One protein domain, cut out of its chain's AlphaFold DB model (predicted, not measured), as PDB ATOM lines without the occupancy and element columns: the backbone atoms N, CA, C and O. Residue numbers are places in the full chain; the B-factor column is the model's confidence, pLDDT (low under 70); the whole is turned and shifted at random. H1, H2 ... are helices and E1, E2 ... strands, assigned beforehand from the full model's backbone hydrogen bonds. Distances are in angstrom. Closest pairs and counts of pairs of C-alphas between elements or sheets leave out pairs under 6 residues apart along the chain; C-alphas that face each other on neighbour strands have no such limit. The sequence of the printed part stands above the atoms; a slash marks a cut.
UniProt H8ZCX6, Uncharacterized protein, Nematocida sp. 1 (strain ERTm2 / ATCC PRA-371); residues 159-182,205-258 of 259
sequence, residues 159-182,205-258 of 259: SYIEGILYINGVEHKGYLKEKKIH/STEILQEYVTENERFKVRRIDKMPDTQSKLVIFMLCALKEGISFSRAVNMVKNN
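Overview. This is residues 159 to 182 and 205 to 258 of the 259 residues of an uncharacterized protein of Nematocida sp. 1 (strain ERTm2 / ATCC PRA-371) (UniProt H8ZCX6). A twisted sheet of four antiparallel strands has a helical hairpin laid across one of its faces, while the other face has no named helix over it. H1 covers the E2 and E1 side of the sheet, H2 packs beside H1 over the sheet further along, and the stretch after E2, residues 178 to 182, runs on past the sheet to the cut. The printed part has 78 residues, with the order E1, E2, E3, E4, H1, H2 along the chain and the strand order E2, E1, E4, E3 across the sheet. The class is mixed, helices and strands. The whole is compact, with a radius of gyration of the C-alphas of 12.2 A, and elongated in outline, spanning 40 by 25 by 23 A.

Arrangement. E1, residues 160 to 167, forms a hairpin with E2, residues 170 to 177; they are antiparallel neighbours at 160 degrees, with N 163 and O 174 at 2.8 A, within hydrogen-bond range. E3, residues 208 to 213, forms a hairpin with E4, residues 217 to 224, at 175 degrees, with N 219 and O 212 at 2.8 A. E1 and E4 join the two hairpins as antiparallel neighbours at 165 degrees, with N 164 and O 220 at 2.8 A; E2 and E3 are the edge strands. H1, residues 233 to 243, is on the sheet at a height of 8.1 A, over E2 and E1, and runs across the strands, at 65 degrees to E1 on the local plane. Its closest C-alphas to E2 are those of Val 235 and Gly 174, 5.2 A apart. H2, residues 248 to 256, is on the same face at a height of 9.8 A, over E4 and, only just, E1, on which 3 of its C-alphas fall. It runs across the strands, at 77 degrees to E4 on the local plane. H1 and H2 touch, closest at the C-alphas of Ala 241 and Ala 251, 6.3 A apart, and run opposite ways at a shallow tilt of 25 degrees. In both helices every O i to N i+4 pair is within hydrogen-bond range.

Along the chain. E1 begins at C-alpha 160, (-51.920, 47.722, 5.028), and is 22.0 A long. E2 is 23.7 A, E3 13.8 A and E4 22.2 A. H1 is 15.4 A long from C-alpha 233, (-44.764, 51.911, 17.979). H2 is 12.3 A long and ends at C-alpha 256, (-33.100, 48.720, 21.528).

Size, cuts and confidence. The C-alphas of His 182 and Glu 215 are the two farthest apart, at 41.7 A. Residues 183 to 204 are not printed, and C-alphas 182 and 205 are 18.4 A apart across the cut. Of the links printed whole, E4 to H1 is short and the others are tight. Mean pLDDT of the printed part is 81.1; residues 182, 205 to 207 and 257 to 258 are under 70.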
ATOM      1  N   SER A 159     -55.070  48.903   1.530       80.31
ATOM      2  CA  SER A 159     -54.237  47.817   2.042       80.31
ATOM      3  C   SER A 159     -53.370  48.360   3.165       80.31
ATOM      4  O   SER A 159     -53.289  49.571   3.408       80.31
ATOM      5  N   TYR A 160     -52.735  47.441   3.868       85.38
ATOM      6  CA  TYR A 160     -51.920  47.722   5.028       85.38
ATOM      7  C   TYR A 160     -50.547  47.095   4.816       85.38
ATOM      8  O   TYR A 160     -50.436  45.917   4.473       85.38
ATOM      9  N   ILE A 161     -49.502  47.888   5.036       86.00
ATOM     10  CA  ILE A 161     -48.135  47.389   5.157       86.00
ATOM     11  C   ILE A 161     -47.965  46.955   6.601       86.00
ATOM     12  O   ILE A 161     -47.836  47.803   7.483       86.00
ATOM     13  N   GLU A 162     -47.992  45.655   6.848       88.94
ATOM     14  CA  GLU A 162     -47.744  45.084   8.164       88.94
ATOM     15  C   GLU A 162     -46.262  44.736   8.312       88.94
ATOM     16  O   GLU A 162     -45.658  44.086   7.457       88.94
ATOM     17  N   GLY A 163     -45.681  45.158   9.430       87.88
ATOM     18  CA  GLY A 163     -44.380  44.712   9.893       87.88
ATOM     19  C   GLY A 163     -44.524  43.720  11.044       87.88
ATOM     20  O   GLY A 163     -45.305  43.935  11.974       87.88
ATOM     21  N   ILE A 164     -43.731  42.655  11.010       90.19
ATOM     22  CA  ILE A 164     -43.572  41.709  12.114       90.19
ATOM     23  C   ILE A 164     -42.102  41.717  12.515       90.19
ATOM     24  O   ILE A 164     -41.243  41.253  11.765       90.19
ATOM     25  N   LEU A 165     -41.820  42.291  13.680       88.50
ATOM     26  CA  LEU A 165     -40.485  42.463  14.237       88.50
ATOM     27  C   LEU A 165     -40.252  41.462  15.359       88.50
ATOM     28  O   LEU A 165     -40.998  41.441  16.331       88.50
ATOM     29  N   TYR A 166     -39.177  40.697  15.246       89.44
ATOM     30  CA  TYR A 166     -38.681  39.807  16.281       89.44
ATOM     31  C   TYR A 166     -37.380  40.383  16.830       89.44
ATOM     32  O   TYR A 166     -36.417  40.537  16.079       89.44
ATOM     33  N   ILE A 167     -37.349  40.702  18.125       84.31
ATOM     34  CA  ILE A 167     -36.127  41.101  18.840       84.31
ATOM     35  C   ILE A 167     -35.939  40.141  20.007       84.31
ATOM     36  O   ILE A 167     -36.794  40.082  20.889       84.31
ATOM     37  N   ASN A 168     -34.819  39.411  20.026       82.25
ATOM     38  CA  ASN A 168     -34.495  38.444  21.082       82.25
ATOM     39  C   ASN A 168     -35.649  37.448  21.348       82.25
ATOM     40  O   ASN A 168     -35.966  37.143  22.494       82.25
ATOM     41  N   GLY A 169     -36.332  37.001  20.288       77.50
ATOM     42  CA  GLY A 169     -37.468  36.075  20.375       77.50
ATOM     43  C   GLY A 169     -38.824  36.701  20.731       77.50
ATOM     44  O   GLY A 169     -39.828  35.996  20.689       77.50
ATOM     45  N   VAL A 170     -38.898  38.004  21.030       85.81
ATOM     46  CA  VAL A 170     -40.171  38.701  21.291       85.81
ATOM     47  C   VAL A 170     -40.751  39.251  19.994       85.81
ATOM     48  O   VAL A 170     -40.086  40.008  19.285       85.81
ATOM     49  N   GLU A 171     -42.002  38.891  19.709       90.12
ATOM     50  CA  GLU A 171     -42.748  39.347  18.538       90.12
ATOM     51  C   GLU A 171     -43.450  40.691  18.794       90.12
ATOM     52  O   GLU A 171     -44.159  40.885  19.781       90.12
ATOM     53  N   HIS A 172     -43.303  41.609  17.844       87.88
ATOM     54  CA  HIS A 172     -44.015  42.873  17.780       87.88
ATOM     55  C   HIS A 172     -44.662  43.029  16.404       87.88
ATOM     56  O   HIS A 172     -44.019  42.804  15.380       87.88
ATOM     57  N   LYS A 173     -45.915  43.488  16.375       90.50
ATOM     58  CA  LYS A 173     -46.676  43.720  15.142       90.50
ATOM     59  C   LYS A 173     -47.189  45.149  15.069       90.50
ATOM     60  O   LYS A 173     -47.578  45.725  16.083       90.50
ATOM     61  N   GLY A 174     -47.185  45.722  13.878       86.31
ATOM     62  CA  GLY A 174     -47.704  47.059  13.612       86.31
ATOM     63  C   GLY A 174     -47.798  47.309  12.118       86.31
ATOM     64  O   GLY A 174     -47.256  46.540  11.324       86.31
ATOM     65  N   TYR A 175     -48.496  48.367  11.729       89.50
ATOM     66  CA  TYR A 175     -48.778  48.616  10.325       89.50
ATOM     67  C   TYR A 175     -48.859  50.089   9.943       89.50
ATOM     68  O   TYR A 175     -49.130  50.972  10.762       89.50
ATOM     69  N   LEU A 176     -48.677  50.327   8.644       84.00
ATOM     70  CA  LEU A 176     -48.977  51.583   7.970       84.00
ATOM     71  C   LEU A 176     -50.142  51.370   7.005       84.00
ATOM     72  O   LEU A 176     -50.187  50.384   6.271       84.00
ATOM     73  N   LYS A 177     -51.088  52.308   6.997       83.75
ATOM     74  CA  LYS A 177     -52.201  52.302   6.047       83.75
ATOM     75  C   LYS A 177     -51.716  52.829   4.699       83.75
ATOM     76  O   LYS A 177     -51.250  53.964   4.619       83.75
ATOM     77  N   GLU A 178     -51.867  52.039   3.643       76.06
ATOM     78  CA  GLU A 178     -51.687  52.530   2.280       76.06
ATOM     79  C   GLU A 178     -52.959  53.240   1.820       76.06
ATOM     80  O   GLU A 178     -54.085  52.888   2.196       76.06
ATOM     81  N   LYS A 179     -52.787  54.265   0.983       72.38
ATOM     82  CA  LYS A 179     -53.922  54.967   0.390       72.38
ATOM     83  C   LYS A 179     -54.737  54.004  -0.481       72.38
ATOM     84  O   LYS A 179     -54.232  52.997  -0.992       72.38
ATOM     85  N   LYS A 180     -56.031  54.308  -0.597       74.00
ATOM     86  CA  LYS A 180     -56.921  53.681  -1.575       74.00
ATOM     87  C   LYS A 180     -56.524  54.205  -2.952       74.00
ATOM     88  O   LYS A 180     -56.480  55.423  -3.131       74.00
ATOM     89  N   ILE A 181     -56.301  53.306  -3.903       71.12
ATOM     90  CA  ILE A 181     -56.105  53.701  -5.298       71.12
ATOM     91  C   ILE A 181     -57.495  53.801  -5.910       71.12
ATOM     92  O   ILE A 181     -58.271  52.842  -5.878       71.12
ATOM     93  N   HIS A 182     -57.854  55.002  -6.345       69.44
ATOM     94  CA  HIS A 182     -59.202  55.286  -6.816       69.44
ATOM     95  C   HIS A 182     -59.423  54.673  -8.197       69.44
ATOM     96  O   HIS A 182     -58.470  54.385  -8.926       69.44
ATOM     97  N   SER A 205     -46.586  42.992  -6.032       57.41
ATOM     98  CA  SER A 205     -46.080  42.591  -4.726       57.41
ATOM     99  C   SER A 205     -46.490  41.167  -4.392       57.41
ATOM    100  O   SER A 205     -47.678  40.861  -4.280       57.41
ATOM    101  N   THR A 206     -45.502  40.326  -4.125       58.41
ATOM    102  CA  THR A 206     -45.664  39.136  -3.293       58.41
ATOM    103  C   THR A 206     -46.265  39.515  -1.933       58.41
ATOM    104  O   THR A 206     -46.031  40.622  -1.446       58.41
ATOM    105  N   GLU A 207     -47.006  38.599  -1.288       64.56
ATOM    106  CA  GLU A 207     -47.531  38.805   0.080       64.56
ATOM    107  C   GLU A 207     -46.436  39.331   1.017       64.56
ATOM    108  O   GLU A 207     -46.673  40.216   1.832       64.56
ATOM    109  N   ILE A 208     -45.209  38.833   0.849       71.25
ATOM    110  CA  ILE A 208     -44.002  39.322   1.512       71.25
ATOM    111  C   ILE A 208     -43.351  40.378   0.622       71.25
ATOM    112  O   ILE A 208     -42.889  40.059  -0.469       71.25
ATOM    113  N   LEU A 209     -43.279  41.617   1.100       72.62
ATOM    114  CA  LEU A 209     -42.631  42.717   0.386       72.62
ATOM    115  C   LEU A 209     -41.122  42.686   0.583       72.62
ATOM    116  O   LEU A 209     -40.361  42.870  -0.361       72.62
ATOM    117  N   GLN A 210     -40.699  42.462   1.825       81.44
ATOM    118  CA  GLN A 210     -39.293  42.423   2.179       81.44
ATOM    119  C   GLN A 210     -39.092  41.672   3.487       81.44
ATOM    120  O   GLN A 210     -39.954  41.669   4.368       81.44
ATOM    121  N   GLU A 211     -37.928  41.055   3.625       87.44
ATOM    122  CA  GLU A 211     -37.515  40.414   4.857       87.44
ATOM    123  C   GLU A 211     -36.081  40.819   5.188       87.44
ATOM    124  O   GLU A 211     -35.208  40.821   4.320       87.44
ATOM    125  N   TYR A 212     -35.857  41.181   6.447       87.94
ATOM    126  CA  TYR A 212     -34.557  41.553   6.983       87.94
ATOM    127  C   TYR A 212     -34.209  40.614   8.124       87.94
ATOM    128  O   TYR A 212     -35.058  40.310   8.966       87.94
ATOM    129  N   VAL A 213     -32.961  40.164   8.149       87.44
ATOM    130  CA  VAL A 213     -32.477  39.192   9.125       87.44
ATOM    131  C   VAL A 213     -31.077  39.597   9.574       87.44
ATOM    132  O   VAL A 213     -30.237  39.972   8.757       87.44
ATOM    133  N   THR A 214     -30.849  39.522  10.875       83.56
ATOM    134  CA  THR A 214     -29.546  39.576  11.553       83.56
ATOM    135  C   THR A 214     -29.409  38.322  12.423       83.56
ATOM    136  O   THR A 214     -30.287  37.461  12.415       83.56
ATOM    137  N   GLU A 215     -28.320  38.196  13.185       78.19
ATOM    138  CA  GLU A 215     -28.104  37.036  14.065       78.19
ATOM    139  C   GLU A 215     -29.236  36.834  15.086       78.19
ATOM    140  O   GLU A 215     -29.626  35.701  15.347       78.19
ATOM    141  N   ASN A 216     -29.790  37.924  15.632       81.88
ATOM    142  CA  ASN A 216     -30.756  37.875  16.737       81.88
ATOM    143  C   ASN A 216     -32.095  38.567  16.434       81.88
ATOM    144  O   ASN A 216     -33.016  38.521  17.258       81.88
ATOM    145  N   GLU A 217     -32.225  39.224  15.277       86.31
ATOM    146  CA  GLU A 217     -33.434  39.954  14.906       86.31
ATOM    147  C   GLU A 217     -33.922  39.601  13.510       86.31
ATOM    148  O   GLU A 217     -33.166  39.309  12.584       86.31
ATOM    149  N   ARG A 218     -35.238  39.678  13.357       89.62
ATOM    150  CA  ARG A 218     -35.907  39.464  12.082       89.62
ATOM    151  C   ARG A 218     -37.001  40.492  11.921       89.62
ATOM    152  O   ARG A 218     -37.756  40.746  12.853       89.62
ATOM    153  N   PHE A 219     -37.121  41.047  10.729       87.69
ATOM    154  CA  PHE A 219     -38.222  41.926  10.385       87.69
ATOM    155  C   PHE A 219     -38.833  41.513   9.062       87.69
ATOM    156  O   PHE A 219     -38.177  41.540   8.023       87.69
ATOM    157  N   LYS A 220     -40.099  41.115   9.113       88.69
ATOM    158  CA  LYS A 220     -40.866  40.703   7.944       88.69
ATOM    159  C   LYS A 220     -41.879  41.783   7.610       88.69
ATOM    160  O   LYS A 220     -42.724  42.103   8.440       88.69
ATOM    161  N   VAL A 221     -41.801  42.311   6.396       85.12
ATOM    162  CA  VAL A 221     -42.735  43.300   5.860       85.12
ATOM    163  C   VAL A 221     -43.634  42.603   4.856       85.12
ATOM    164  O   VAL A 221     -43.157  41.980   3.905       85.12
ATOM    165  N   ARG A 222     -44.942  42.694   5.064       86.38
ATOM    166  CA  ARG A 222     -45.948  42.100   4.187       86.38
ATOM    167  C   ARG A 222     -47.072  43.076   3.891       86.38
ATOM    168  O   ARG A 222     -47.332  43.986   4.674       86.38
ATOM    169  N   ARG A 223     -47.736  42.872   2.760       84.38
ATOM    170  CA  ARG A 223     -48.953  43.600   2.405       84.38
ATOM    171  C   ARG A 223     -50.158  42.733   2.741       84.38
ATOM    172  O   ARG A 223     -50.178  41.558   2.386       84.38
ATOM    173  N   ILE A 224     -51.142  43.308   3.423       83.00
ATOM    174  CA  ILE A 224     -52.396  42.627   3.750       83.00
ATOM    175  C   ILE A 224     -53.603  43.521   3.448       83.00
ATOM    176  O   ILE A 224     -53.537  44.742   3.581       83.00
ATOM    177  N   ASP A 225     -54.725  42.907   3.073       79.00
ATOM    178  CA  ASP A 225     -55.956  43.633   2.718       79.00
ATOM    179  C   ASP A 225     -56.864  43.911   3.923       79.00
ATOM    180  O   ASP A 225     -57.752  44.762   3.870       79.00
ATOM    181  N   LYS A 226     -56.647  43.199   5.032       80.12
ATOM    182  CA  LYS A 226     -57.394  43.380   6.282       80.12
ATOM    183  C   LYS A 226     -56.586  44.215   7.258       80.12
ATOM    184  O   LYS A 226     -55.379  44.051   7.353       80.12
ATOM    185  N   MET A 227     -57.260  45.080   8.003       80.38
ATOM    186  CA  MET A 227     -56.624  45.862   9.061       80.38
ATOM    187  C   MET A 227     -56.095  44.921  10.157       80.38
ATOM    188  O   MET A 227     -56.882  44.118  10.656       80.38
ATOM    189  N   PRO A 228     -54.805  44.992  10.538       80.50
ATOM    190  CA  PRO A 228     -54.307  44.248  11.690       80.50
ATOM    191  C   PRO A 228     -54.843  44.812  13.008       80.50
ATOM    192  O   PRO A 228     -55.007  46.026  13.160       80.50
ATOM    193  N   ASP A 229     -55.007  43.933  13.995       81.75
ATOM    194  CA  ASP A 229     -55.549  44.286  15.314       81.75
ATOM    195  C   ASP A 229     -54.523  44.984  16.228       81.75
ATOM    196  O   ASP A 229     -54.877  45.635  17.210       81.75
ATOM    197  N   THR A 230     -53.231  44.859  15.919       83.06
ATOM    198  CA  THR A 230     -52.124  45.291  16.787       83.06
ATOM    199  C   THR A 230     -51.301  46.412  16.166       83.06
ATOM    200  O   THR A 230     -50.935  46.332  14.994       83.06
ATOM    201  N   GLN A 231     -50.940  47.414  16.977       87.12
ATOM    202  CA  GLN A 231     -50.206  48.600  16.526       87.12
ATOM    203  C   GLN A 231     -49.015  48.937  17.439       87.12
ATOM    204  O   GLN A 231     -49.101  49.765  18.346       87.12
ATOM    205  N   SER A 232     -47.873  48.289  17.197       85.12
ATOM    206  CA  SER A 232     -46.619  48.540  17.919       85.12
ATOM    207  C   SER A 232     -45.887  49.774  17.393       85.12
ATOM    208  O   SER A 232     -45.504  49.833  16.222       85.12
ATOM    209  N   LYS A 233     -45.584  50.724  18.287       84.75
ATOM    210  CA  LYS A 233     -44.764  51.911  17.979       84.75
ATOM    211  C   LYS A 233     -43.370  51.546  17.454       84.75
ATOM    212  O   LYS A 233     -42.854  52.243  16.586       84.75
ATOM    213  N   LEU A 234     -42.792  50.440  17.934       84.81
ATOM    214  CA  LEU A 234     -41.482  49.955  17.484       84.81
ATOM    215  C   LEU A 234     -41.523  49.527  16.019       84.81
ATOM    216  O   LEU A 234     -40.636  49.862  15.243       84.81
ATOM    217  N   VAL A 235     -42.585  48.823  15.628       84.44
ATOM    218  CA  VAL A 235     -42.767  48.385  14.243       84.44
ATOM    219  C   VAL A 235     -43.017  49.572  13.321       84.44
ATOM    220  O   VAL A 235     -42.433  49.624  12.245       84.44
ATOM    221  N   ILE A 236     -43.828  50.547  13.742       84.19
ATOM    222  CA  ILE A 236     -44.055  51.773  12.961       84.19
ATOM    223  C   ILE A 236     -42.733  52.509  12.733       84.19
ATOM    224  O   ILE A 236     -42.433  52.886  11.603       84.19
ATOM    225  N   PHE A 237     -41.922  52.667  13.785       84.81
ATOM    226  CA  PHE A 237     -40.595  53.263  13.663       84.81
ATOM    227  C   PHE A 237     -39.730  52.497  12.656       84.81
ATOM    228  O   PHE A 237     -39.146  53.120  11.775       84.81
ATOM    229  N   MET A 238     -39.691  51.164  12.739       84.69
ATOM    230  CA  MET A 238     -38.926  50.330  11.806       84.69
ATOM    231  C   MET A 238     -39.387  50.500  10.356       84.69
ATOM    232  O   MET A 238     -38.550  50.673   9.474       84.69
ATOM    233  N   LEU A 239     -40.700  50.500  10.104       79.50
ATOM    234  CA  LEU A 239     -41.259  50.714   8.766       79.50
ATOM    235  C   LEU A 239     -40.853  52.083   8.199       79.50
ATOM    236  O   LEU A 239     -40.431  52.164   7.047       79.50
ATOM    237  N   CYS A 240     -40.937  53.145   9.003       79.31
ATOM    238  CA  CYS A 240     -40.534  54.487   8.582       79.31
ATOM    239  C   CYS A 240     -39.017  54.589   8.365       79.31
ATOM    240  O   CYS A 240     -38.585  55.075   7.329       79.31
ATOM    241  N   ALA A 241     -38.205  54.089   9.299       75.06
ATOM    242  CA  ALA A 241     -36.747  54.152   9.222       75.06
ATOM    243  C   ALA A 241     -36.204  53.462   7.960       75.06
ATOM    244  O   ALA A 241     -35.355  54.017   7.266       75.06
ATOM    245  N   LEU A 242     -36.728  52.276   7.638       77.56
ATOM    246  CA  LEU A 242     -36.333  51.533   6.441       77.56
ATOM    247  C   LEU A 242     -36.783  52.237   5.157       77.56
ATOM    248  O   LEU A 242     -36.036  52.255   4.181       77.56
ATOM    249  N   LYS A 243     -37.968  52.859   5.167       77.44
ATOM    250  CA  LYS A 243     -38.463  53.659   4.039       77.44
ATOM    251  C   LYS A 243     -37.584  54.885   3.765       77.44
ATOM    252  O   LYS A 243     -37.350  55.203   2.606       77.44
ATOM    253  N   GLU A 244     -37.063  55.524   4.811       73.06
ATOM    254  CA  GLU A 244     -36.113  56.646   4.723       73.06
ATOM    255  C   GLU A 244     -34.670  56.199   4.393       73.06
ATOM    256  O   GLU A 244     -33.751  57.014   4.351       73.06
ATOM    257  N   GLY A 245     -34.437  54.900   4.163       74.25
ATOM    258  CA  GLY A 245     -33.134  54.363   3.760       74.25
ATOM    259  C   GLY A 245     -32.161  54.071   4.909       74.25
ATOM    260  O   GLY A 245     -30.984  53.804   4.665       74.25
ATOM    261  N   ILE A 246     -32.617  54.086   6.167       73.44
ATOM    262  CA  ILE A 246     -31.793  53.664   7.309       73.44
ATOM    263  C   ILE A 246     -31.587  52.147   7.236       73.44
ATOM    264  O   ILE A 246     -32.535  51.391   7.038       73.44
ATOM    265  N   SER A 247     -30.351  51.678   7.432       84.69
ATOM    266  CA  SER A 247     -30.069  50.240   7.444       84.69
ATOM    267  C   SER A 247     -30.785  49.528   8.597       84.69
ATOM    268  O   SER A 247     -30.907  50.061   9.703       84.69
ATOM    269  N   PHE A 248     -31.215  48.287   8.354       84.06
ATOM    270  CA  PHE A 248     -31.939  47.481   9.339       84.06
ATOM    271  C   PHE A 248     -31.197  47.368  10.678       84.06
ATOM    272  O   PHE A 248     -31.782  47.632  11.726       84.06
ATOM    273  N   SER A 249     -29.892  47.079  10.653       84.31
ATOM    274  CA  SER A 249     -29.062  46.977  11.860       84.31
ATOM    275  C   SER A 249     -29.029  48.275  12.671       84.31
ATOM    276  O   SER A 249     -29.158  48.255  13.895       84.31
ATOM    277  N   ARG A 250     -28.920  49.430  12.000       81.12
ATOM    278  CA  ARG A 250     -28.926  50.739  12.660       81.12
ATOM    279  C   ARG A 250     -30.294  51.054  13.258       81.12
ATOM    280  O   ARG A 250     -30.360  51.479  14.409       81.12
ATOM    281  N   ALA A 251     -31.370  50.808  12.513       80.56
ATOM    282  CA  ALA A 251     -32.736  51.039  12.978       80.56
ATOM    283  C   ALA A 251     -33.085  50.163  14.199       80.56
ATOM    284  O   ALA A 251     -33.610  50.670  15.190       80.56
ATOM    285  N   VAL A 252     -32.709  48.880  14.182       83.12
ATOM    286  CA  VAL A 252     -32.891  47.958  15.317       83.12
ATOM    287  C   VAL A 252     -32.129  48.431  16.555       83.12
ATOM    288  O   VAL A 252     -32.684  48.430  17.654       83.12
ATOM    289  N   ASN A 253     -30.881  48.882  16.400       81.50
ATOM    290  CA  ASN A 253     -30.101  49.400  17.525       81.50
ATOM    291  C   ASN A 253     -30.743  50.656  18.138       81.50
ATOM    292  O   ASN A 253     -30.778  50.794  19.357       81.50
ATOM    293  N   MET A 254     -31.326  51.536  17.318       83.38
ATOM    294  CA  MET A 254     -32.070  52.705  17.808       83.38
ATOM    295  C   MET A 254     -33.337  52.317  18.584       83.38
ATOM    296  O   MET A 254     -33.688  52.990  19.550       83.38
ATOM    297  N   VAL A 255     -34.004  51.229  18.195       82.88
ATOM    298  CA  VAL A 255     -35.154  50.677  18.928       82.88
ATOM    299  C   VAL A 255     -34.730  50.082  20.271       82.88
ATOM    300  O   VAL A 255     -35.397  50.300  21.278       82.88
ATOM    301  N   LYS A 256     -33.617  49.342  20.302       76.75
ATOM    302  CA  LYS A 256     -33.100  48.720  21.528       76.75
ATOM    303  C   LYS A 256     -32.605  49.740  22.551       76.75
ATOM    304  O   LYS A 256     -32.842  49.550  23.737       76.75
ATOM    305  N   ASN A 257     -31.962  50.813  22.090       69.25
ATOM    306  CA  ASN A 257     -31.372  51.841  22.952       69.25
ATOM    307  C   ASN A 257     -32.399  52.832  23.535       69.25
ATOM    308  O   ASN A 257     -32.028  53.642  24.376       69.25
ATOM    309  N   ASN A 258     -33.659  52.788  23.087       56.69
ATOM    310  CA  ASN A 258     -34.761  53.632  23.574       56.69
ATOM    311  C   ASN A 258     -35.761  52.861  24.465       56.69
ATOM    312  O   ASN A 258     -36.913  53.279  24.593       56.69
TER     313      ASN A 258